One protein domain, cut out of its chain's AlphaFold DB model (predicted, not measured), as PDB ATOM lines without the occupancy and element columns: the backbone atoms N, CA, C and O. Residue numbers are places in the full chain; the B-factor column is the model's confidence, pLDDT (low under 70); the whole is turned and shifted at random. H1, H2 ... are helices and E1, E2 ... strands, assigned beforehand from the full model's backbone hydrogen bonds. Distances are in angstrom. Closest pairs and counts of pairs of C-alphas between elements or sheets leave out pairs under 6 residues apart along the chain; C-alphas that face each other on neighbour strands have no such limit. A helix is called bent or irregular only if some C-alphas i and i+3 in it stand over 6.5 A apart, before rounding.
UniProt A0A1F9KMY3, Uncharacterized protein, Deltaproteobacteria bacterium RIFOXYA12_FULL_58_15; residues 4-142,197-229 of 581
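AT A GLANCE: This is residues 4 to 142 and 197 to 229 of the 581 residues of an uncharacterized protein of Deltaproteobacteria bacterium RIFOXYA12_FULL_58_15 (UniProt A0A1F9KMY3). A small, strongly twisted sheet of four strands lies along the first part of one long helix, H5, which runs through the middle of the domain. A helical hairpin, H1 and H2, covers another side of H5, with H2 crossing it; H3 and H7 pack on H5 too, and H6 packs on H3. After H7 the chain returns to add E4 to the sheet's edge. The printed part has 172 residues, with seven named helices and four named strands in the order H1 H2 H3 H4 E1 E2 E3 H5 H6 H7 E4 along the chain, a mixed sheet in the order E2 E3 E1 E4, and a mixed class of helices and strands. It is compact, with a radius of gyration of the C-alphas of 16.2 A and spans of 48 by 42 by 31 A.

IN THESE COORDINATES: The sheet's strands are E2, residues 91 to 95, E3, residues 100 to 105, 15.4 A long, E1, residues 71 to 76, 15.9 A long, and E4, residues 225 to 228. H5, residues 109 to 135, is 38.1 A long, from C-alpha 109 at (-23.934, -7.710, -10.163) to C-alpha 135 at (-38.448, 25.526, -21.939). H1, residues 4 to 21, is 27.1 A long and starts at C-alpha 4, (-43.087, -4.211, -5.364). The other helices are H2, residues 26 to 35, H3, residues 52 to 61, H4, residues 64 to 68, H6, residues 199 to 209, and H7, residues 212 to 217. H2 is irregular, only just: C-alphas 28 and 31 are 7.0 A apart.

HOW THE PARTS SIT: E2 and E3 form an antiparallel hairpin, with N 93 and O 102 2.8 A apart. E3 and E1 are parallel, with N 73 and O 101 at 2.8 A, and so are E1 and E4, with N 72 and O 225 at 2.7 A. H5 is on the sheet over E3 and E1, at a height of 13.3 A, along the strands; H4 is on the same face, over E3, at 9.4 A. H1 is on the sheet too, its Ile 19 nearest to Leu 228 of E4, C-alphas 6.1 A apart. H1, with residues 7 to 15 alone, touches H2 at a shallow tilt of 9 degrees, opposite ways, closest at the C-alphas of Phe 11 and Ala 32, 5.2 A. H2 touches H5 about perpendicular, at 89 degrees, closest at the C-alphas of Leu 30 and Cys 120, 5.9 A. H3 touches H5, closest at the C-alphas of Ala 58 and Pro 118, 4.5 A. H6 touches H3, closest at the C-alphas of Val 56 and Ala 205, 6.2 A. H7 touches H5, closest at the C-alphas of Leu 126 and Leu 217, 6.3 A. Every O i to N i+4 pair is within hydrogen-bond range in H3, H6 and H7; the counts are 10 of 14 in H1, 3 of 6 in H2, 21 of 23 in H5 and 0 of 1 in H4, where 2 of 2 O i to N i+3 pairs are in range.

THE WHOLE: The C-alphas of Asn 79 and Gly 137, the two farthest apart, are 48.8 A apart. Residues 143 to 196 are not printed, and C-alphas 142 and 197 are 25.0 A apart across the cut. The links H2 to H3 and E1 to E2 are long. The mean pLDDT of the printed part is 79.2, and 35 residues are under 70, among them residues 75 to 97.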
ATOM      1  N   LYS A   4     -44.471  -4.684  -5.554       47.47
ATOM      2  CA  LYS A   4     -43.087  -4.211  -5.364       47.47
ATOM      3  C   LYS A   4     -42.001  -5.200  -5.814       47.47
ATOM      4  O   LYS A   4     -40.921  -4.760  -6.177       47.47
ATOM      5  N   GLY A   5     -42.263  -6.510  -5.809       46.72
ATOM      6  CA  GLY A   5     -41.298  -7.516  -6.277       46.72
ATOM      7  C   GLY A   5     -41.322  -7.772  -7.789       46.72
ATOM      8  O   GLY A   5     -40.486  -8.523  -8.286       46.72
ATOM      9  N   ALA A   6     -42.298  -7.217  -8.516       53.44
ATOM     10  CA  ALA A   6     -42.393  -7.349  -9.970       53.44
ATOM     11  C   ALA A   6     -41.592  -6.256 -10.696       53.44
ATOM     12  O   ALA A   6     -40.946  -6.560 -11.692       53.44
ATOM     13  N   PHE A   7     -41.566  -5.031 -10.162       53.12
ATOM     14  CA  PHE A   7     -40.854  -3.897 -10.766       53.12
ATOM     15  C   PHE A   7     -39.329  -4.036 -10.707       53.12
ATOM     16  O   PHE A   7     -38.650  -3.741 -11.685       53.12
ATOM     17  N   THR A   8     -38.783  -4.593  -9.621       70.12
ATOM     18  CA  THR A   8     -37.345  -4.909  -9.543       70.12
ATOM     19  C   THR A   8     -36.915  -5.915 -10.612       70.12
ATOM     20  O   THR A   8     -35.822  -5.801 -11.157       70.12
ATOM     21  N   ARG A   9     -37.799  -6.844 -11.007       77.88
ATOM     22  CA  ARG A   9     -37.471  -7.862 -12.015       77.88
ATOM     23  C   ARG A   9     -37.267  -7.298 -13.413       77.88
ATOM     24  O   ARG A   9     -36.465  -7.868 -14.141       77.88
ATOM     25  N   GLU A  10     -37.997  -6.265 -13.826       87.50
ATOM     26  CA  GLU A  10     -37.850  -5.740 -15.191       87.50
ATOM     27  C   GLU A  10     -36.497  -5.051 -15.371       87.50
ATOM     28  O   GLU A  10     -35.765  -5.374 -16.307       87.50
ATOM     29  N   PHE A  11     -36.123  -4.199 -14.415       87.44
ATOM     30  CA  PHE A  11     -34.813  -3.555 -14.385       87.44
ATOM     31  C   PHE A  11     -33.674  -4.587 -14.334       87.44
ATOM     32  O   PHE A  11     -32.771  -4.552 -15.171       87.44
ATOM     33  N   ASP A  12     -33.772  -5.580 -13.441       84.94
ATOM     34  CA  ASP A  12     -32.780  -6.658 -13.338       84.94
ATOM     35  C   ASP A  12     -32.668  -7.474 -14.643       84.94
ATOM     36  O   ASP A  12     -31.575  -7.862 -15.065       84.94
ATOM     37  N   VAL A  13     -33.794  -7.735 -15.322       87.38
ATOM     38  CA  VAL A  13     -33.829  -8.457 -16.606       87.38
ATOM     39  C   VAL A  13     -33.165  -7.650 -17.717       87.38
ATOM     40  O   VAL A  13     -32.454  -8.237 -18.540       87.38
ATOM     41  N   LEU A  14     -33.381  -6.335 -17.759       88.38
ATOM     42  CA  LEU A  14     -32.730  -5.467 -18.737       88.38
ATOM     43  C   LEU A  14     -31.223  -5.411 -18.498       88.38
ATOM     44  O   LEU A  14     -30.472  -5.631 -19.445       88.38
ATOM     45  N   ILE A  15     -30.768  -5.268 -17.251       86.62
ATOM     46  CA  ILE A  15     -29.335  -5.336 -16.929       86.62
ATOM     47  C   ILE A  15     -28.750  -6.693 -17.328       86.62
ATOM     48  O   ILE A  15     -27.729  -6.749 -18.012       86.62
ATOM     49  N   ALA A  16     -29.413  -7.801 -16.986       81.38
ATOM     50  CA  ALA A  16     -28.967  -9.137 -17.378       81.38
ATOM     51  C   ALA A  16     -28.905  -9.319 -18.907       81.38
ATOM     52  O   ALA A  16     -28.044 -10.039 -19.420       81.38
ATOM     53  N   ARG A  17     -29.805  -8.675 -19.659       84.00
ATOM     54  CA  ARG A  17     -29.781  -8.668 -21.127       84.00
ATOM     55  C   ARG A  17     -28.625  -7.821 -21.663       84.00
ATOM     56  O   ARG A  17     -27.928  -8.292 -22.559       84.00
ATOM     57  N   SER A  18     -28.405  -6.634 -21.112       83.62
ATOM     58  CA  SER A  18     -27.298  -5.731 -21.451       83.62
ATOM     59  C   SER A  18     -25.937  -6.383 -21.208       83.62
ATOM     60  O   SER A  18     -25.079  -6.397 -22.087       83.62
ATOM     61  N   ILE A  19     -25.792  -7.075 -20.076       78.69
ATOM     62  CA  ILE A  19     -24.656  -7.950 -19.761       78.69
ATOM     63  C   ILE A  19     -24.384  -8.951 -20.887       78.69
ATOM     64  O   ILE A  19     -23.251  -9.083 -21.341       78.69
ATOM     65  N   ARG A  20     -25.418  -9.658 -21.360       76.44
ATOM     66  CA  ARG A  20     -25.263 -10.665 -22.424       76.44
ATOM     67  C   ARG A  20     -24.912 -10.050 -23.774       76.44
ATOM     68  O   ARG A  20     -24.259 -10.710 -24.573       76.44
ATOM     69  N   ARG A  21     -25.375  -8.827 -24.043       80.44
ATOM     70  CA  ARG A  21     -25.046  -8.064 -25.257       80.44
ATOM     71  C   ARG A  21     -23.643  -7.464 -25.205       80.44
ATOM     72  O   ARG A  21     -23.104  -7.112 -26.246       80.44
ATOM     73  N   GLY A  22     -23.077  -7.348 -24.011       78.50
ATOM     74  CA  GLY A  22     -21.797  -6.704 -23.781       78.50
ATOM     75  C   GLY A  22     -21.835  -5.173 -23.855       78.50
ATOM     76  O   GLY A  22     -20.813  -4.529 -24.063       78.50
ATOM     77  N   ARG A  23     -23.018  -4.577 -23.698       84.12
ATOM     78  CA  ARG A  23     -23.231  -3.125 -23.694       84.12
ATOM     79  C   ARG A  23     -24.431  -2.816 -22.819       84.12
ATOM     80  O   ARG A  23     -25.456  -3.492 -22.928       84.12
ATOM     81  N   LEU A  24     -24.300  -1.804 -21.976       86.56
ATOM     82  CA  LEU A  24     -25.358  -1.288 -21.131       86.56
ATOM     83  C   LEU A  24     -25.704   0.129 -21.570       86.56
ATOM     84  O   LEU A  24     -24.964   1.081 -21.352       86.56
ATOM     85  N   ASP A  25     -26.856   0.226 -22.221       84.50
ATOM     86  CA  ASP A  25     -27.451   1.493 -22.608       84.50
ATOM     87  C   ASP A  25     -28.277   2.024 -21.432       84.50
ATOM     88  O   ASP A  25     -29.294   1.436 -21.061       84.50
ATOM     89  N   VAL A  26     -27.813   3.115 -20.817       87.06
ATOM     90  CA  VAL A  26     -28.526   3.758 -19.706       87.06
ATOM     91  C   VAL A  26     -29.904   4.236 -20.161       87.06
ATOM     92  O   VAL A  26     -30.853   4.105 -19.397       87.06
ATOM     93  N   GLY A  27     -30.050   4.687 -21.410       85.81
ATOM     94  CA  GLY A  27     -31.326   5.102 -21.985       85.81
ATOM     95  C   GLY A  27     -32.357   3.973 -22.013       85.81
ATOM     96  O   GLY A  27     -33.496   4.187 -21.601       85.81
ATOM     97  N   GLU A  28     -31.953   2.750 -22.389       87.06
ATOM     98  CA  GLU A  28     -32.832   1.563 -22.332       87.06
ATOM     99  C   GLU A  28     -33.270   1.222 -20.894       87.06
ATOM    100  O   GLU A  28     -34.288   0.555 -20.696       87.06
ATOM    101  N   LEU A  29     -32.507   1.655 -19.886       89.38
ATOM    102  CA  LEU A  29     -32.770   1.373 -18.478       89.38
ATOM    103  C   LEU A  29     -33.633   2.432 -17.783       89.38
ATOM    104  O   LEU A  29     -34.224   2.113 -16.750       89.38
ATOM    105  N   LEU A  30     -33.733   3.656 -18.316       88.25
ATOM    106  CA  LEU A  30     -34.400   4.775 -17.634       88.25
ATOM    107  C   LEU A  30     -35.874   4.502 -17.340       88.25
ATOM    108  O   LEU A  30     -36.327   4.723 -16.215       88.25
ATOM    109  N   ASP A  31     -36.608   3.965 -18.314       85.81
ATOM    110  CA  ASP A  31     -38.037   3.678 -18.159       85.81
ATOM    111  C   ASP A  31     -38.290   2.642 -17.057       85.81
ATOM    112  O   ASP A  31     -39.214   2.788 -16.253       85.81
ATOM    113  N   ALA A  32     -37.451   1.606 -16.986       87.44
ATOM    114  CA  ALA A  32     -37.527   0.599 -15.935       87.44
ATOM    115  C   ALA A  32     -37.053   1.153 -14.582       87.44
ATOM    116  O   ALA A  32     -37.654   0.842 -13.554       87.44
ATOM    117  N   TYR A  33     -36.021   2.003 -14.570       86.62
ATOM    118  CA  TYR A  33     -35.508   2.636 -13.355       86.62
ATOM    119  C   TYR A  33     -36.548   3.557 -12.707       86.62
ATOM    120  O   TYR A  33     -36.791   3.461 -11.504       86.62
ATOM    121  N   GLY A  34     -37.224   4.400 -13.496       82.94
ATOM    122  CA  GLY A  34     -38.265   5.305 -13.002       82.94
ATOM    123  C   GLY A  34     -39.432   4.571 -12.329       82.94
ATOM    124  O   GLY A  34     -40.020   5.066 -11.364       82.94
ATOM    125  N   GLN A  35     -39.729   3.342 -12.765       84.06
ATOM    126  CA  GLN A  35     -40.764   2.496 -12.162       84.06
ATOM    127  C   GLN A  35     -40.369   1.907 -10.801       84.06
ATOM    128  O   GLN A  35     -41.251   1.513 -10.034       84.06
ATOM    129  N   LEU A  36     -39.075   1.869 -10.458       78.88
ATOM    130  CA  LEU A  36     -38.610   1.338  -9.173       78.88
ATOM    131  C   LEU A  36     -39.017   2.210  -7.979       78.88
ATOM    132  O   LEU A  36     -38.912   1.738  -6.848       78.88
ATOM    133  N   GLN A  37     -39.488   3.445  -8.217       71.19
ATOM    134  CA  GLN A  37     -39.753   4.451  -7.182       71.19
ATOM    135  C   GLN A  37     -38.619   4.471  -6.143       71.19
ATOM    136  O   GLN A  37     -38.853   4.078  -4.994       71.19
ATOM    137  N   PRO A  38     -37.384   4.836  -6.538       64.50
ATOM    138  CA  PRO A  38     -36.215   4.694  -5.681       64.50
ATOM    139  C   PRO A  38     -36.481   5.365  -4.335       64.50
ATOM    140  O   PRO A  38     -36.716   6.571  -4.236       64.50
ATOM    141  N   GLY A  39     -36.542   4.537  -3.292       62.06
ATOM    142  CA  GLY A  39     -36.853   4.990  -1.947       62.06
ATOM    143  C   GLY A  39     -35.725   5.888  -1.460       62.06
ATOM    144  O   GLY A  39     -34.674   5.383  -1.095       62.06
ATOM    145  N   GLY A  40     -35.932   7.202  -1.482       71.50
ATOM    146  CA  GLY A  40     -34.922   8.170  -1.043       71.50
ATOM    147  C   GLY A  40     -35.056   9.556  -1.664       71.50
ATOM    148  O   GLY A  40     -34.658  10.522  -1.027       71.50
ATOM    149  N   HIS A  41     -35.678   9.668  -2.841       83.88
ATOM    150  CA  HIS A  41     -35.722  10.916  -3.613       83.88
ATOM    151  C   HIS A  41     -37.175  11.306  -3.927       83.88
ATOM    152  O   HIS A  41     -37.752  10.834  -4.911       83.88
ATOM    153  N   PRO A  42     -37.837  12.087  -3.048       83.44
ATOM    154  CA  PRO A  42     -39.274  12.343  -3.131       83.44
ATOM    155  C   PRO A  42     -39.678  13.148  -4.373       83.44
ATOM    156  O   PRO A  42     -40.850  13.108  -4.750       83.44
ATOM    157  N   LEU A  43     -38.737  13.850  -5.016       87.88
ATOM    158  CA  LEU A  43     -38.998  14.678  -6.193       87.88
ATOM    159  C   LEU A  43     -38.701  13.946  -7.508       87.88
ATOM    160  O   LEU A  43     -38.980  14.479  -8.581       87.88
ATOM    161  N   ILE A  44     -38.243  12.689  -7.466       85.25
ATOM    162  CA  ILE A  44     -37.869  11.946  -8.680       85.25
ATOM    163  C   ILE A  44     -39.026  11.769  -9.682       85.25
ATOM    164  O   ILE A  44     -38.807  11.657 -10.887       85.25
ATOM    165  N   ASN A  45     -40.276  11.805  -9.217       84.62
ATOM    166  CA  ASN A  45     -41.460  11.726 -10.081       84.62
ATOM    167  C   ASN A  45     -42.088  13.093 -10.389       84.62
ATOM    168  O   ASN A  45     -43.006  13.171 -11.210       84.62
ATOM    169  N   GLU A  46     -41.615  14.165  -9.756       90.12
ATOM    170  CA  GLU A  46     -42.089  15.513 -10.041       90.12
ATOM    171  C   GLU A  46     -41.462  15.986 -11.357       90.12
ATOM    172  O   GLU A  46     -40.245  16.003 -11.520       90.12
ATOM    173  N   ARG A  47     -42.304  16.326 -12.339       88.62
ATOM    174  CA  ARG A  47     -41.848  16.754 -13.677       88.62
ATOM    175  C   ARG A  47     -41.489  18.235 -13.747       88.62
ATOM    176  O   ARG A  47     -40.975  18.694 -14.762       88.62
ATOM    177  N   ARG A  48     -41.874  19.004 -12.729       90.00
ATOM    178  CA  ARG A  48     -41.759  20.467 -12.713       90.00
ATOM    179  C   ARG A  48     -40.505  20.968 -12.012       90.00
ATOM    180  O   ARG A  48     -40.244  22.162 -12.077       90.00
ATOM    181  N   CYS A  49     -39.772  20.088 -11.346       90.62
ATOM    182  CA  CYS A  49     -38.513  20.415 -10.705       90.62
ATOM    183  C   CYS A  49     -37.540  19.247 -10.825       90.62
ATOM    184  O   CYS A  49     -37.934  18.108 -11.086       90.62
ATOM    185  N   VAL A  50     -36.268  19.569 -10.630       91.75
ATOM    186  CA  VAL A  50     -35.192  18.588 -10.527       91.75
ATOM    187  C   VAL A  50     -34.948  18.243  -9.060       91.75
ATOM    188  O   VAL A  50     -34.961  19.118  -8.190       91.75
ATOM    189  N   ASP A  51     -34.705  16.967  -8.778       93.88
ATOM    190  CA  ASP A  51     -34.256  16.507  -7.465       93.88
ATOM    191  C   ASP A  51     -32.734  16.711  -7.339       93.88
ATOM    192  O   ASP A  51     -31.934  15.819  -7.625       93.88
ATOM    193  N   LEU A  52     -32.312  17.917  -6.936       91.31
ATOM    194  CA  LEU A  52     -30.886  18.240  -6.759       91.31
ATOM    195  C   LEU A  52     -30.184  17.299  -5.775       91.31
ATOM    196  O   LEU A  52     -29.023  16.951  -5.975       91.31
ATOM    197  N   GLU A  53     -30.876  16.876  -4.717       91.69
ATOM    198  CA  GLU A  53     -30.307  15.962  -3.727       91.69
ATOM    199  C   GLU A  53     -30.035  14.590  -4.351       91.69
ATOM    200  O   GLU A  53     -28.999  13.988  -4.072       91.69
ATOM    201  N   ALA A  54     -30.910  14.129  -5.249       90.81
ATOM    202  CA  ALA A  54     -30.682  12.927  -6.043       90.81
ATOM    203  C   ALA A  54     -29.471  13.052  -6.973       90.81
ATOM    204  O   ALA A  54     -28.652  12.135  -7.031       90.81
ATOM    205  N   MET A  55     -29.321  14.187  -7.662       92.19
ATOM    206  CA  MET A  55     -28.172  14.422  -8.544       92.19
ATOM    207  C   MET A  55     -26.856  14.450  -7.768       92.19
ATOM    208  O   MET A  55     -25.900  13.783  -8.160       92.19
ATOM    209  N   VAL A  56     -26.808  15.168  -6.640       91.50
ATOM    210  CA  VAL A  56     -25.615  15.224  -5.782       91.50
ATOM    211  C   VAL A  56     -25.305  13.844  -5.207       91.50
ATOM    212  O   VAL A  56     -24.155  13.410  -5.253       91.50
ATOM    213  N   ALA A  57     -26.311  13.113  -4.715       90.75
ATOM    214  CA  ALA A  57     -26.130  11.751  -4.220       90.75
ATOM    215  C   ALA A  57     -25.590  10.814  -5.314       90.75
ATOM    216  O   ALA A  57     -24.683  10.024  -5.053       90.75
ATOM    217  N   ALA A  58     -26.089  10.931  -6.547       90.75
ATOM    218  CA  ALA A  58     -25.589  10.160  -7.679       90.75
ATOM    219  C   ALA A  58     -24.130  10.511  -8.007       90.75
ATOM    220  O   ALA A  58     -23.283   9.621  -8.054       90.75
ATOM    221  N   LEU A  59     -23.816  11.800  -8.164       87.94
ATOM    222  CA  LEU A  59     -22.477  12.283  -8.522       87.94
ATOM    223  C   LEU A  59     -21.424  11.969  -7.457       87.94
ATOM    224  O   LEU A  59     -20.291  11.643  -7.791       87.94
ATOM    225  N   THR A  60     -21.795  12.030  -6.181       86.56
ATOM    226  CA  THR A  60     -20.900  11.684  -5.065       86.56
ATOM    227  C   THR A  60     -20.699  10.177  -4.904       86.56
ATOM    228  O   THR A  60     -19.679   9.758  -4.358       86.56
ATOM    229  N   SER A  61     -21.641   9.364  -5.390       85.06
ATOM    230  CA  SER A  61     -21.534   7.897  -5.394       85.06
ATOM    231  C   SER A  61     -20.726   7.366  -6.580       85.06
ATOM    232  O   SER A  61     -20.185   6.262  -6.514       85.06
ATOM    233  N   LEU A  62     -20.647   8.135  -7.666       85.19
ATOM    234  CA  LEU A  62     -19.867   7.797  -8.847       85.19
ATOM    235  C   LEU A  62     -18.384   8.156  -8.641       85.19
ATOM    236  O   LEU A  62     -18.068   9.232  -8.128       85.19
ATOM    237  N   PRO A  63     -17.439   7.292  -9.057       80.38
ATOM    238  CA  PRO A  63     -16.039   7.682  -9.156       80.38
ATOM    239  C   PRO A  63     -15.898   8.964  -9.988       80.38
ATOM    240  O   PRO A  63     -16.351   9.003 -11.129       80.38
ATOM    241  N   ARG A  64     -15.253  10.003  -9.436       77.31
ATOM    242  CA  ARG A  64     -15.104  11.329 -10.091       77.31
ATOM    243  C   ARG A  64     -14.595  11.231 -11.529       77.31
ATOM    244  O   ARG A  64     -15.069  11.923 -12.416       77.31
ATOM    245  N   VAL A  65     -13.681  10.291 -11.726       75.88
ATOM    246  CA  VAL A  65     -13.037   9.941 -12.988       75.88
ATOM    247  C   VAL A  65     -14.018   9.543 -14.111       75.88
ATOM    248  O   VAL A  65     -13.662   9.604 -15.280       75.88
ATOM    249  N   LEU A  66     -15.260   9.153 -13.785       80.75
ATOM    250  CA  LEU A  66     -16.265   8.762 -14.783       80.75
ATOM    251  C   LEU A  66     -16.784   9.934 -15.612       80.75
ATOM    252  O   LEU A  66     -17.235   9.726 -16.730       80.75
ATOM    253  N   LEU A  67     -16.759  11.152 -15.075       78.31
ATOM    254  CA  LEU A  67     -17.296  12.314 -15.786       78.31
ATOM    255  C   LEU A  67     -16.301  12.870 -16.809       78.31
ATOM    256  O   LEU A  67     -16.694  13.591 -17.713       78.31
ATOM    257  N   ASP A  68     -15.031  12.478 -16.707       77.00
ATOM    258  CA  ASP A  68     -13.981  12.877 -17.645       77.00
ATOM    259  C   ASP A  68     -13.736  11.819 -18.740       77.00
ATOM    260  O   ASP A  68     -12.838  11.978 -19.566       77.00
ATOM    261  N   CYS A  69     -14.506  10.723 -18.751       76.94
ATOM    262  CA  CYS A  69     -14.322   9.609 -19.681       76.94
ATOM    263  C   CYS A  69     -15.410   9.570 -20.764       76.94
ATOM    264  O   CYS A  69     -16.560   9.939 -20.530       76.94
ATOM    265  N   HIS A  70     -15.057   9.095 -21.962       74.12
ATOM    266  CA  HIS A  70     -16.016   8.928 -23.066       74.12
ATOM    267  C   HIS A  70     -16.845   7.643 -22.934       74.12
ATOM    268  O   HIS A  70     -17.976   7.559 -23.417       74.12
ATOM    269  N   GLY A  71     -16.286   6.642 -22.262       78.75
ATOM    270  CA  GLY A  71     -16.906   5.345 -22.061       78.75
ATOM    271  C   GLY A  71     -16.411   4.690 -20.784       78.75
ATOM    272  O   GLY A  71     -15.382   5.060 -20.227       78.75
ATOM    273  N   ILE A  72     -17.146   3.691 -20.325       79.31
ATOM    274  CA  ILE A  72     -16.830   2.864 -19.173       79.31
ATOM    275  C   ILE A  72     -16.832   1.419 -19.649       79.31
ATOM    276  O   ILE A  72     -17.889   0.887 -19.970       79.31
ATOM    277  N   MET A  73     -15.691   0.744 -19.645       77.88
ATOM    278  CA  MET A  73     -15.641  -0.701 -19.822       77.88
ATOM    279  C   MET A  73     -15.708  -1.372 -18.452       77.88
ATOM    280  O   MET A  73     -14.761  -1.285 -17.678       77.88
ATOM    281  N   VAL A  74     -16.806  -2.057 -18.131       76.69
ATOM    282  CA  VAL A  74     -16.909  -2.823 -16.881       76.69
ATOM    283  C   VAL A  74     -16.508  -4.272 -17.128       76.69
ATOM    284  O   VAL A  74     -17.120  -4.988 -17.927       76.69
ATOM    285  N   VAL A  75     -15.497  -4.713 -16.389       69.94
ATOM    286  CA  VAL A  75     -15.055  -6.101 -16.312       69.94
ATOM    287  C   VAL A  75     -15.644  -6.717 -15.057       69.94
ATOM    288  O   VAL A  75     -15.424  -6.232 -13.952       69.94
ATOM    289  N   THR A  76     -16.435  -7.771 -15.213       66.75
ATOM    290  CA  THR A  76     -17.181  -8.359 -14.099       66.75
ATOM    291  C   THR A  76     -17.193  -9.881 -14.185       66.75
ATOM    292  O   THR A  76     -17.383 -10.457 -15.260       66.75
ATOM    293  N   ASP A  77     -16.979 -10.555 -13.051       61.00
ATOM    294  CA  ASP A  77     -17.238 -11.990 -12.924       61.00
ATOM    295  C   ASP A  77     -18.698 -12.198 -12.519       61.00
ATOM    296  O   ASP A  77     -19.067 -12.154 -11.349       61.00
ATOM    297  N   LEU A  78     -19.563 -12.383 -13.512       58.81
ATOM    298  CA  LEU A  78     -21.004 -12.541 -13.292       58.81
ATOM    299  C   LEU A  78     -21.412 -13.989 -13.012       58.81
ATOM    300  O   LEU A  78     -22.596 -14.328 -13.089       58.81
ATOM    301  N   ASN A  79     -20.452 -14.864 -12.697       47.72
ATOM    302  CA  ASN A  79     -20.718 -16.253 -12.341       47.72
ATOM    303  C   ASN A  79     -21.267 -16.351 -10.907       47.72
ATOM    304  O   ASN A  79     -20.642 -16.916 -10.018       47.72
ATOM    305  N   GLY A  80     -22.462 -15.802 -10.693       51.66
ATOM    306  CA  GLY A  80     -23.204 -15.886  -9.441       51.66
ATOM    307  C   GLY A  80     -24.026 -14.628  -9.180       51.66
ATOM    308  O   GLY A  80     -23.484 -13.596  -8.806       51.66
ATOM    309  N   PHE A  81     -25.351 -14.718  -9.324       50.59
ATOM    310  CA  PHE A  81     -26.278 -13.771  -8.693       50.59
ATOM    311  C   PHE A  81     -26.371 -14.109  -7.200       50.59
ATOM    312  O   PHE A  81     -27.412 -14.569  -6.733       50.59
ATOM    313  N   ASP A  82     -25.268 -13.986  -6.462       52.03
ATOM    314  CA  ASP A  82     -25.320 -14.160  -5.013       52.03
ATOM    315  C   ASP A  82     -25.589 -12.798  -4.371       52.03
ATOM    316  O   ASP A  82     -24.781 -11.874  -4.445       52.03
ATOM    317  N   HIS A  83     -26.782 -12.640  -3.799       50.75
ATOM    318  CA  HIS A  83     -27.289 -11.368  -3.274       50.75
ATOM    319  C   HIS A  83     -26.709 -11.005  -1.896       50.75
ATOM    320  O   HIS A  83     -27.319 -10.234  -1.153       50.75
ATOM    321  N   THR A  84     -25.561 -11.564  -1.505       47.28
ATOM    322  CA  THR A  84     -24.935 -11.231  -0.224       47.28
ATOM    323  C   THR A  84     -24.462  -9.774  -0.220       47.28
ATOM    324  O   THR A  84     -23.611  -9.413  -1.034       47.28
ATOM    325  N   PRO A  85     -24.982  -8.925   0.687       39.97
ATOM    326  CA  PRO A  85     -24.593  -7.527   0.772       39.97
ATOM    327  C   PRO A  85     -23.196  -7.439   1.387       39.97
ATOM    328  O   PRO A  85     -23.019  -7.491   2.601       39.97
ATOM    329  N   VAL A  86     -22.193  -7.328   0.530       48.97
ATOM    330  CA  VAL A  86     -20.834  -6.940   0.899       48.97
ATOM    331  C   VAL A  86     -20.655  -5.501   0.418       48.97
ATOM    332  O   VAL A  86     -21.170  -5.140  -0.642       48.97
ATOM    333  N   GLN A  87     -19.975  -4.659   1.201       48.09
ATOM    334  CA  GLN A  87     -19.604  -3.316   0.751       48.09
ATOM    335  C   GLN A  87     -18.756  -3.454  -0.515       48.09
ATOM    336  O   GLN A  87     -17.606  -3.879  -0.455       48.09
ATOM    337  N   SER A  88     -19.365  -3.170  -1.666       50.09
ATOM    338  CA  SER A  88     -18.714  -3.290  -2.963       50.09
ATOM    339  C   SER A  88     -18.070  -1.958  -3.315       50.09
ATOM    340  O   SER A  88     -18.763  -0.941  -3.398       50.09
ATOM    341  N   SER A  89     -16.751  -1.960  -3.491       57.72
ATOM    342  CA  SER A  89     -16.045  -0.865  -4.137       57.72
ATOM    343  C   SER A  89     -15.936  -1.173  -5.624       57.72
ATOM    344  O   SER A  89     -15.551  -2.267  -6.037       57.72
ATOM    345  N   VAL A  90     -16.320  -0.198  -6.435       61.31
ATOM    346  CA  VAL A  90     -15.970  -0.158  -7.849       61.31
ATOM    347  C   VAL A  90     -14.630   0.543  -7.905       61.31
ATOM    348  O   VAL A  90     -14.524   1.693  -7.478       61.31
ATOM    349  N   VAL A  91     -13.605  -0.162  -8.369       65.38
ATOM    350  CA  VAL A  91     -12.255   0.388  -8.435       65.38
ATOM    351  C   VAL A  91     -11.932   0.666  -9.901       65.38
ATOM    352  O   VAL A  91     -12.076  -0.234 -10.734       65.38
ATOM    353  N   PRO A  92     -11.523   1.900 -10.243       63.88
ATOM    354  CA  PRO A  92     -10.915   2.178 -11.534       63.88
ATOM    355  C   PRO A  92      -9.685   1.289 -11.717       63.88
ATOM    356  O   PRO A  92      -8.718   1.411 -10.967       63.88
ATOM    357  N   ALA A  93      -9.744   0.383 -12.689       62.38
ATOM    358  CA  ALA A  93      -8.636  -0.502 -13.034       62.38
ATOM    359  C   ALA A  93      -7.634   0.205 -13.961       62.38
ATOM    360  O   ALA A  93      -6.437  -0.051 -13.904       62.38
ATOM    361  N   GLY A  94      -8.102   1.153 -14.778       66.12
ATOM    362  CA  GLY A  94      -7.238   1.938 -15.655       66.12
ATOM    363  C   GLY A  94      -8.017   2.713 -16.707       66.12
ATOM    364  O   GLY A  94      -9.243   2.768 -16.669       66.12
ATOM    365  N   TYR A  95      -7.294   3.302 -17.653       67.94
ATOM    366  CA  TYR A  95      -7.856   3.932 -18.844       67.94
ATOM    367  C   TYR A  95      -7.390   3.193 -20.091       67.94
ATOM    368  O   TYR A  95      -6.220   2.825 -20.196       67.94
ATOM    369  N   LEU A  96      -8.293   3.016 -21.046       67.19
ATOM    370  CA  LEU A  96      -7.956   2.649 -22.413       67.19
ATOM    371  C   LEU A  96      -7.513   3.906 -23.178       67.19
ATOM    372  O   LEU A  96      -7.867   5.032 -22.822       67.19
ATOM    373  N   GLY A  97      -6.725   3.719 -24.240       56.72
ATOM    374  CA  GLY A  97      -6.106   4.820 -24.995       56.72
ATOM    375  C   GLY A  97      -7.076   5.783 -25.698       56.72
ATOM    376  O   GLY A  97      -6.635   6.807 -26.204       56.72
ATOM    377  N   ASP A  98      -8.372   5.478 -25.733       70.56
ATOM    378  CA  ASP A  98      -9.443   6.303 -26.308       70.56
ATOM    379  C   ASP A  98     -10.201   7.145 -25.260       70.56
ATOM    380  O   ASP A  98     -11.207   7.777 -25.579       70.56
ATOM    381  N   GLY A  99      -9.741   7.153 -24.004       70.06
ATOM    382  CA  GLY A  99     -10.435   7.824 -22.904       70.06
ATOM    383  C   GLY A  99     -11.580   7.004 -22.305       70.06
ATOM    384  O   GLY A  99     -12.359   7.545 -21.521       70.06
ATOM    385  N   THR A 100     -11.697   5.713 -22.634       76.00
ATOM    386  CA  THR A 100     -12.608   4.787 -21.950       76.00
ATOM    387  C   THR A 100     -12.011   4.352 -20.613       76.00
ATOM    388  O   THR A 100     -10.892   3.847 -20.551       76.00
ATOM    389  N   LEU A 101     -12.755   4.503 -19.523       75.88
ATOM    390  CA  LEU A 101     -12.348   4.034 -18.206       75.88
ATOM    391  C   LEU A 101     -12.643   2.538 -18.038       75.88
ATOM    392  O   LEU A 101     -13.781   2.100 -18.182       75.88
ATOM    393  N   LEU A 102     -11.641   1.754 -17.657       75.75
ATOM    394  CA  LEU A 102     -11.805   0.362 -17.256       75.75
ATOM    395  C   LEU A 102     -12.189   0.287 -15.773       75.75
ATOM    396  O   LEU A 102     -11.441   0.739 -14.906       75.75
ATOM    397  N   LEU A 103     -13.335  -0.316 -15.468       76.12
ATOM    398  CA  LEU A 103     -13.798  -0.575 -14.107       76.12
ATOM    399  C   LEU A 103     -13.814  -2.074 -13.827       76.12
ATOM    400  O   LEU A 103     -14.454  -2.838 -14.550       76.12
ATOM    401  N   GLU A 104     -13.185  -2.492 -12.732       68.38
ATOM    402  CA  GLU A 104     -13.318  -3.861 -12.241       68.38
ATOM    403  C   GLU A 104     -14.482  -3.942 -11.240       68.38
ATOM    404  O   GLU A 104     -14.453  -3.380 -10.143       68.38
ATOM    405  N   ALA A 105     -15.535  -4.659 -11.625       69.56
ATOM    406  CA  ALA A 105     -16.682  -4.975 -10.784       69.56
ATOM    407  C   ALA A 105     -16.463  -6.342 -10.116       69.56
ATOM    408  O   ALA A 105     -17.015  -7.369 -10.526       69.56
ATOM    409  N   SER A 106     -15.635  -6.322  -9.073       59.28
ATOM    410  CA  SER A 106     -15.152  -7.491  -8.325       59.28
ATOM    411  C   SER A 106     -16.251  -8.299  -7.618       59.28
ATOM    412  O   SER A 106     -16.066  -9.492  -7.391       59.28
ATOM    413  N   LEU A 107     -17.410  -7.695  -7.315       59.47
ATOM    414  CA  LEU A 107     -18.571  -8.376  -6.713       59.47
ATOM    415  C   LEU A 107     -19.721  -8.591  -7.703       59.47
ATOM    416  O   LEU A 107     -20.894  -8.646  -7.320       59.47
ATOM    417  N   GLY A 108     -19.398  -8.701  -8.992       71.81
ATOM    418  CA  GLY A 108     -20.373  -9.097  -9.997       71.81
ATOM    419  C   GLY A 108     -21.480  -8.053 -10.170       71.81
ATOM    420  O   GLY A 108     -21.235  -6.868 -10.411       71.81
ATOM    421  N   TYR A 109     -22.722  -8.513 -10.001       75.19
ATOM    422  CA  TYR A 109     -23.934  -7.710 -10.163       75.19
ATOM    423  C   TYR A 109     -24.019  -6.526  -9.189       75.19
ATOM    424  O   TYR A 109     -24.465  -5.451  -9.575       75.19
ATOM    425  N   VAL A 110     -23.574  -6.693  -7.937       75.62
ATOM    426  CA  VAL A 110     -23.689  -5.643  -6.905       75.62
ATOM    427  C   VAL A 110     -22.814  -4.438  -7.254       75.62
ATOM    428  O   VAL A 110     -23.284  -3.302  -7.215       75.62
ATOM    429  N   SER A 111     -21.569  -4.681  -7.673       77.19
ATOM    430  CA  SER A 111     -20.661  -3.623  -8.127       77.19
ATOM    431  C   SER A 111     -21.194  -2.906  -9.366       77.19
ATOM    432  O   SER A 111     -21.117  -1.684  -9.446       77.19
ATOM    433  N   LEU A 112     -21.788  -3.644 -10.311       83.12
ATOM    434  CA  LEU A 112     -22.409  -3.037 -11.487       83.12
ATOM    435  C   LEU A 112     -23.590  -2.136 -11.094       83.12
ATOM    436  O   LEU A 112     -23.701  -1.019 -11.591       83.12
ATOM    437  N   MET A 113     -24.432  -2.575 -10.157       85.56
ATOM    438  CA  MET A 113     -25.562  -1.785  -9.657       85.56
ATOM    439  C   MET A 113     -25.130  -0.484  -8.975       85.56
ATOM    440  O   MET A 113     -25.813   0.527  -9.126       85.56
ATOM    441  N   ASN A 114     -23.980  -0.481  -8.295       84.88
ATOM    442  CA  ASN A 114     -23.409   0.723  -7.684       84.88
ATOM    443  C   ASN A 114     -22.957   1.781  -8.706       84.88
ATOM    444  O   ASN A 114     -22.746   2.924  -8.321       84.88
ATOM    445  N   ILE A 115     -22.832   1.431  -9.988       87.62
ATOM    446  CA  ILE A 115     -22.559   2.381 -11.080       87.62
ATOM    447  C   ILE A 115     -23.861   2.702 -11.809       87.62
ATOM    448  O   ILE A 115     -24.234   3.860 -11.981       87.62
ATOM    449  N   VAL A 116     -24.579   1.653 -12.213       89.94
ATOM    450  CA  VAL A 116     -25.741   1.756 -13.094       89.94
ATOM    451  C   VAL A 116     -26.886   2.499 -12.421       89.94
ATOM    452  O   VAL A 116     -27.512   3.331 -13.068       89.94
ATOM    453  N   ALA A 117     -27.163   2.248 -11.137       90.00
ATOM    454  CA  ALA A 117     -28.262   2.925 -10.455       90.00
ATOM    455  C   ALA A 117     -27.999   4.435 -10.280       90.00
ATOM    456  O   ALA A 117     -28.880   5.206 -10.664       90.00
ATOM    457  N   PRO A 118     -26.823   4.894  -9.798       90.81
ATOM    458  CA  PRO A 118     -26.490   6.318  -9.808       90.81
ATOM    459  C   PRO A 118     -26.489   6.938 -11.209       90.81
ATOM    460  O   PRO A 118     -26.997   8.041 -11.372       90.81
ATOM    461  N   MET A 119     -25.995   6.235 -12.235       91.06
ATOM    462  CA  MET A 119     -26.043   6.740 -13.613       91.06
ATOM    463  C   MET A 119     -27.472   6.879 -14.143       91.06
ATOM    464  O   MET A 119     -27.777   7.880 -14.780       91.06
ATOM    465  N   CYS A 120     -28.362   5.922 -13.860       92.00
ATOM    466  CA  CYS A 120     -29.776   6.025 -14.230       92.00
ATOM    467  C   CYS A 120     -30.464   7.174 -13.482       92.00
ATOM    468  O   CYS A 120     -31.234   7.914 -14.087       92.00
ATOM    469  N   LEU A 121     -30.165   7.350 -12.190       92.19
ATOM    470  CA  LEU A 121     -30.684   8.461 -11.390       92.19
ATOM    471  C   LEU A 121     -30.247   9.811 -11.963       92.19
ATOM    472  O   LEU A 121     -31.073  10.697 -12.168       92.19
ATOM    473  N   LEU A 122     -28.954   9.937 -12.263       91.75
ATOM    474  CA  LEU A 122     -28.369  11.142 -12.828       91.75
ATOM    475  C   LEU A 122     -28.931  11.434 -14.222       91.75
ATOM    476  O   LEU A 122     -29.364  12.551 -14.470       91.75
ATOM    477  N   ALA A 123     -28.995  10.436 -15.105       91.19
ATOM    478  CA  ALA A 123     -29.588  10.565 -16.436       91.19
ATOM    479  C   ALA A 123     -31.062  10.992 -16.378       91.19
ATOM    480  O   ALA A 123     -31.492  11.847 -17.148       91.19
ATOM    481  N   HIS A 124     -31.834  10.421 -15.451       91.75
ATOM    482  CA  HIS A 124     -33.249  10.747 -15.277       91.75
ATOM    483  C   HIS A 124     -33.447  12.211 -14.874       91.75
ATOM    484  O   HIS A 124     -34.253  12.913 -15.481       91.75
ATOM    485  N   GLU A 125     -32.689  12.693 -13.888       93.19
ATOM    486  CA  GLU A 125     -32.767  14.087 -13.441       93.19
ATOM    487  C   GLU A 125     -32.150  15.073 -14.449       93.19
ATOM    488  O   GLU A 125     -32.693  16.162 -14.638       93.19
ATOM    489  N   LEU A 126     -31.087  14.688 -15.167       90.94
ATOM    490  CA  LEU A 126     -30.515  15.501 -16.248       90.94
ATOM    491  C   LEU A 126     -31.506  15.703 -17.390       90.94
ATOM    492  O   LEU A 126     -31.687  16.836 -17.821       90.94
ATOM    493  N   ASN A 127     -32.218  14.655 -17.815       90.50
ATOM    494  CA  ASN A 127     -33.247  14.781 -18.849       90.50
ATOM    495  C   ASN A 127     -34.335  15.790 -18.447       90.50
ATOM    496  O   ASN A 127     -34.744  16.620 -19.261       90.50
ATOM    497  N   LYS A 128     -34.772  15.783 -17.178       91.56
ATOM    498  CA  LYS A 128     -35.702  16.807 -16.671       91.56
ATOM    499  C   LYS A 128     -35.078  18.196 -16.681       91.56
ATOM    500  O   LYS A 128     -35.736  19.149 -17.096       91.56
ATOM    501  N   GLY A 129     -33.838  18.312 -16.211       89.81
ATOM    502  CA  GLY A 129     -33.102  19.569 -16.188       89.81
ATOM    503  C   GLY A 129     -32.995  20.172 -17.582       89.81
ATOM    504  O   GLY A 129     -33.403  21.312 -17.785       89.81
ATOM    505  N   HIS A 130     -32.570  19.382 -18.567       89.62
ATOM    506  CA  HIS A 130     -32.485  19.789 -19.968       89.62
ATOM    507  C   HIS A 130     -33.845  20.201 -20.535       89.62
ATOM    508  O   HIS A 130     -33.940  21.249 -21.168       89.62
ATOM    509  N   GLU A 131     -34.925  19.460 -20.258       90.62
ATOM    510  CA  GLU A 131     -36.274  19.867 -20.674       90.62
ATOM    511  C   GLU A 131     -36.701  21.218 -20.081       90.62
ATOM    512  O   GLU A 131     -37.356  22.020 -20.754       90.62
ATOM    513  N   LEU A 132     -36.399  21.455 -18.804       90.75
ATOM    514  CA  LEU A 132     -36.752  22.688 -18.103       90.75
ATOM    515  C   LEU A 132     -35.915  23.871 -18.599       90.75
ATOM    516  O   LEU A 132     -36.467  24.936 -18.884       90.75
ATOM    517  N   LEU A 133     -34.610  23.670 -18.790       89.62
ATOM    518  CA  LEU A 133     -33.695  24.660 -19.356       89.62
ATOM    519  C   LEU A 133     -34.067  25.009 -20.804       89.62
ATOM    520  O   LEU A 133     -34.086  26.187 -21.164       89.62
ATOM    521  N   ALA A 134     -34.455  24.019 -21.609       89.06
ATOM    522  CA  ALA A 134     -34.941  24.242 -22.967       89.06
ATOM    523  C   ALA A 134     -36.251  25.045 -22.988       89.06
ATOM    524  O   ALA A 134     -36.381  25.999 -23.756       89.06
ATOM    525  N   LYS A 135     -37.208  24.736 -22.098       90.00
ATOM    526  CA  LYS A 135     -38.448  25.526 -21.939       90.00
ATOM    527  C   LYS A 135     -38.170  26.968 -21.505       90.00
ATOM    528  O   LYS A 135     -38.939  27.859 -21.860       90.00
ATOM    529  N   ALA A 136     -37.087  27.196 -20.764       88.31
ATOM    530  CA  ALA A 136     -36.626  28.522 -20.361       88.31
ATOM    531  C   ALA A 136     -35.798  29.249 -21.444       88.31
ATOM    532  O   ALA A 136     -35.431  30.407 -21.244       88.31
ATOM    533  N   GLY A 137     -35.501  28.597 -22.575       88.31
ATOM    534  CA  GLY A 137     -34.659  29.151 -23.639       88.31
ATOM    535  C   GLY A 137     -33.188  29.307 -23.244       88.31
ATOM    536  O   GLY A 137     -32.510  30.180 -23.777       88.31
ATOM    537  N   LEU A 138     -32.714  28.512 -22.278       82.25
ATOM    538  CA  LEU A 138     -31.321  28.513 -21.815       82.25
ATOM    539  C   LEU A 138     -30.437  27.526 -22.588       82.25
ATOM    540  O   LEU A 138     -29.232  27.726 -22.650       82.25
ATOM    541  N   VAL A 139     -31.039  26.493 -23.181       83.69
ATOM    542  CA  VAL A 139     -30.374  25.478 -24.014       83.69
ATOM    543  C   VAL A 139     -31.266  25.214 -25.231       83.69
ATOM    544  O   VAL A 139     -32.493  25.221 -25.108       83.69
ATOM    545  N   THR A 140     -30.697  25.005 -26.419       73.31
ATOM    546  CA  THR A 140     -31.482  24.670 -27.618       73.31
ATOM    547  C   THR A 140     -31.611  23.155 -27.764       73.31
ATOM    548  O   THR A 140     -30.647  22.417 -27.593       73.31
ATOM    549  N   VAL A 141     -32.805  22.663 -28.105       59.47
ATOM    550  CA  VAL A 141     -33.077  21.215 -28.241       59.47
ATOM    551  C   VAL A 141     -32.219  20.562 -29.340       59.47
ATOM    552  O   VAL A 141     -31.932  19.374 -29.260       59.47
ATOM    553  N   ASP A 142     -31.756  21.344 -30.320       51.41
ATOM    554  CA  ASP A 142     -30.895  20.876 -31.415       51.41
ATOM    555  C   ASP A 142     -29.385  20.888 -31.067       51.41
ATOM    556  O   ASP A 142     -28.589  20.296 -31.795       51.41
ATOM    557  N   VAL A 197     -35.419  25.496  -8.315       90.62
ATOM    558  CA  VAL A 197     -34.573  25.354  -7.122       90.62
ATOM    559  C   VAL A 197     -34.031  26.706  -6.657       90.62
ATOM    560  O   VAL A 197     -33.991  27.676  -7.408       90.62
ATOM    561  N   ASP A 198     -33.643  26.776  -5.386       93.56
ATOM    562  CA  ASP A 198     -33.002  27.961  -4.813       93.56
ATOM    563  C   ASP A 198     -31.554  28.093  -5.322       93.56
ATOM    564  O   ASP A 198     -30.850  27.088  -5.425       93.56
ATOM    565  N   GLN A 199     -31.110  29.317  -5.629       93.00
ATOM    566  CA  GLN A 199     -29.764  29.572  -6.162       93.00
ATOM    567  C   GLN A 199     -28.670  29.092  -5.202       93.00
ATOM    568  O   GLN A 199     -27.773  28.369  -5.629       93.00
ATOM    569  N   GLY A 200     -28.778  29.406  -3.907       92.75
ATOM    570  CA  GLY A 200     -27.783  28.986  -2.918       92.75
ATOM    571  C   GLY A 200     -27.729  27.464  -2.762       92.75
ATOM    572  O   GLY A 200     -26.666  26.893  -2.524       92.75
ATOM    573  N   ARG A 201     -28.861  26.772  -2.964       92.31
ATOM    574  CA  ARG A 201     -28.883  25.300  -3.020       92.31
ATOM    575  C   ARG A 201     -28.181  24.743  -4.257       92.31
ATOM    576  O   ARG A 201     -27.569  23.684  -4.147       92.31
ATOM    577  N   LEU A 202     -28.297  25.404  -5.410       91.62
ATOM    578  CA  LEU A 202     -27.594  24.996  -6.628       91.62
ATOM    579  C   LEU A 202     -26.083  25.212  -6.485       91.62
ATOM    580  O   LEU A 202     -25.332  24.297  -6.794       91.62
ATOM    581  N   GLU A 203     -25.655  26.358  -5.954       91.62
ATOM    582  CA  GLU A 203     -24.241  26.663  -5.675       91.62
ATOM    583  C   GLU A 203     -23.632  25.630  -4.718       91.62
ATOM    584  O   GLU A 203     -22.631  24.996  -5.037       91.62
ATOM    585  N   GLN A 204     -24.301  25.349  -3.595       91.94
ATOM    586  CA  GLN A 204     -23.844  24.332  -2.645       91.94
ATOM    587  C   GLN A 204     -23.756  22.931  -3.277       91.94
ATOM    588  O   GLN A 204     -22.861  22.147  -2.949       91.94
ATOM    589  N   ALA A 205     -24.711  22.588  -4.143       89.75
ATOM    590  CA  ALA A 205     -24.719  21.317  -4.855       89.75
ATOM    591  C   ALA A 205     -23.576  21.236  -5.879       89.75
ATOM    592  O   ALA A 205     -22.930  20.194  -5.998       89.75
ATOM    593  N   ASP A 206     -23.298  22.329  -6.585       90.62
ATOM    594  CA  ASP A 206     -22.222  22.405  -7.563       90.62
ATOM    595  C   ASP A 206     -20.844  22.331  -6.889       90.62
ATOM    596  O   ASP A 206     -20.030  21.483  -7.260       90.62
ATOM    597  N   ASP A 207     -20.642  23.069  -5.794       88.19
ATOM    598  CA  ASP A 207     -19.447  22.988  -4.946       88.19
ATOM    599  C   ASP A 207     -19.202  21.561  -4.440       88.19
ATOM    600  O   ASP A 207     -18.093  21.027  -4.536       88.19
ATOM    601  N   ALA A 208     -20.253  20.886  -3.955       86.31
ATOM    602  CA  ALA A 208     -20.162  19.505  -3.479       86.31
ATOM    603  C   ALA A 208     -19.743  18.513  -4.581       86.31
ATOM    604  O   ALA A 208     -19.197  17.444  -4.288       86.31
ATOM    605  N   THR A 209     -19.972  18.866  -5.847       84.81
ATOM    606  CA  THR A 209     -19.617  18.059  -7.022       84.81
ATOM    607  C   THR A 209     -18.381  18.585  -7.765       84.81
ATOM    608  O   THR A 209     -17.949  17.961  -8.736       84.81
ATOM    609  N   ASN A 210     -17.744  19.648  -7.258       84.75
ATOM    610  CA  ASN A 210     -16.637  20.392  -7.875       84.75
ATOM    611  C   ASN A 210     -16.962  20.889  -9.296       84.75
ATOM    612  O   ASN A 210     -16.192  20.646 -10.224       84.75
ATOM    613  N   GLY A 211     -18.121  21.519  -9.492       87.00
ATOM    614  CA  GLY A 211     -18.498  22.116 -10.780       87.00
ATOM    615  C   GLY A 211     -19.103  21.147 -11.799       87.00
ATOM    616  O   GLY A 211     -19.520  21.544 -12.886       87.00
ATOM    617  N   ASN A 212     -19.136  19.845 -11.501       85.25
ATOM    618  CA  ASN A 212     -19.600  18.850 -12.468       85.25
ATOM    619  C   ASN A 212     -21.115  18.884 -12.681       85.25
ATOM    620  O   ASN A 212     -21.587  18.535 -13.762       85.25
ATOM    621  N   LEU A 213     -21.880  19.297 -11.669       88.56
ATOM    622  CA  LEU A 213     -23.330  19.390 -11.767       88.56
ATOM    623  C   LEU A 213     -23.745  20.413 -12.829       88.56
ATOM    624  O   LEU A 213     -24.544  20.087 -13.709       88.56
ATOM    625  N   VAL A 214     -23.188  21.626 -12.775       88.38
ATOM    626  CA  VAL A 214     -23.499  22.683 -13.748       88.38
ATOM    627  C   VAL A 214     -23.035  22.289 -15.150       88.38
ATOM    628  O   VAL A 214     -23.821  22.400 -16.091       88.38
ATOM    629  N   ARG A 215     -21.829  21.726 -15.296       87.38
ATOM    630  CA  ARG A 215     -21.315  21.244 -16.595       87.38
ATOM    631  C   ARG A 215     -22.233  20.205 -17.247       87.38
ATOM    632  O   ARG A 215     -22.488  20.270 -18.448       87.38
ATOM    633  N   LEU A 216     -22.774  19.267 -16.464       85.88
ATOM    634  CA  LEU A 216     -23.728  18.264 -16.957       85.88
ATOM    635  C   LEU A 216     -25.086  18.884 -17.332       85.88
ATOM    636  O   LEU A 216     -25.671  18.532 -18.359       85.88
ATOM    637  N   LEU A 217     -25.594  19.825 -16.530       87.62
ATOM    638  CA  LEU A 217     -26.847  20.539 -16.814       87.62
ATOM    639  C   LEU A 217     -26.756  21.387 -18.088       87.62
ATOM    640  O   LEU A 217     -27.737  21.491 -18.821       87.62
ATOM    641  N   LEU A 218     -25.581  21.947 -18.371       85.50
ATOM    642  CA  LEU A 218     -25.288  22.700 -19.591       85.50
ATOM    643  C   LEU A 218     -24.891  21.812 -20.780       85.50
ATOM    644  O   LEU A 218     -24.623  22.332 -21.859       85.50
ATOM    645  N   ALA A 219     -24.877  20.487 -20.598       83.50
ATOM    646  CA  ALA A 219     -24.468  19.507 -21.606       83.50
ATOM    647  C   ALA A 219     -23.036  19.711 -22.144       83.50
ATOM    648  O   ALA A 219     -22.702  19.251 -23.234       83.50
ATOM    649  N   GLU A 220     -22.159  20.346 -21.361       80.38
ATOM    650  CA  GLU A 220     -20.728  20.461 -21.676       80.38
ATOM    651  C   GLU A 220     -20.007  19.114 -21.551       80.38
ATOM    652  O   GLU A 220     -18.952  18.894 -22.147       80.38
ATOM    653  N   VAL A 221     -20.581  18.212 -20.753       77.31
ATOM    654  CA  VAL A 221     -20.108  16.849 -20.520       77.31
ATOM    655  C   VAL A 221     -21.290  15.898 -20.682       77.31
ATOM    656  O   VAL A 221     -22.382  16.157 -20.176       77.31
ATOM    657  N   GLY A 222     -21.083  14.798 -21.405       81.00
ATOM    658  CA  GLY A 222     -22.071  13.731 -21.557       81.00
ATOM    659  C   GLY A 222     -21.906  12.646 -20.497       81.00
ATOM    660  O   GLY A 222     -20.838  12.490 -19.910       81.00
ATOM    661  N   LEU A 223     -22.954  11.851 -20.273       82.44
ATOM    662  CA  LEU A 223     -22.789  10.613 -19.515       82.44
ATOM    663  C   LEU A 223     -22.015   9.598 -20.368       82.44
ATOM    664  O   LEU A 223     -22.363   9.415 -21.537       82.44
ATOM    665  N   PRO A 224     -21.001   8.921 -19.808       83.75
ATOM    666  CA  PRO A 224     -20.223   7.945 -20.558       83.75
ATOM    667  C   PRO A 224     -21.061   6.724 -20.955       83.75
ATOM    668  O   PRO A 224     -21.957   6.290 -20.226       83.75
ATOM    669  N   GLU A 225     -20.734   6.115 -22.095       82.38
ATOM    670  CA  GLU A 225     -21.340   4.846 -22.510       82.38
ATOM    671  C   GLU A 225     -20.784   3.678 -21.681       82.38
ATOM    672  O   GLU A 225     -19.571   3.540 -21.562       82.38
ATOM    673  N   ILE A 226     -21.630   2.785 -21.150       83.00
ATOM    674  CA  ILE A 226     -21.155   1.597 -20.423       83.00
ATOM    675  C   ILE A 226     -21.022   0.397 -21.378       83.00
ATOM    676  O   ILE A 226     -22.003  -0.229 -21.778       83.00
ATOM    677  N   LEU A 227     -19.790   0.017 -21.694       80.62
ATOM    678  CA  LEU A 227     -19.425  -1.210 -22.395       80.62
ATOM    679  C   LEU A 227     -19.198  -2.345 -21.384       80.62
ATOM    680  O   LEU A 227     -18.531  -2.178 -20.368       80.62
ATOM    681  N   LEU A 228     -19.746  -3.530 -21.645       77.75
ATOM    682  CA  LEU A 228     -19.603  -4.702 -20.774       77.75
ATOM    683  C   LEU A 228     -18.819  -5.788 -21.514       77.75
ATOM    684  O   LEU A 228     -19.348  -6.474 -22.383       77.75
ATOM    685  N   HIS A 229     -17.549  -6.003 -21.189       70.00
ATOM    686  CA  HIS A 229     -16.758  -6.968 -21.955       70.00
ATOM    687  C   HIS A 229     -16.875  -8.384 -21.373       70.00
ATOM    688  O   HIS A 229     -16.178  -8.762 -20.433       70.00
TER     689      HIS A 229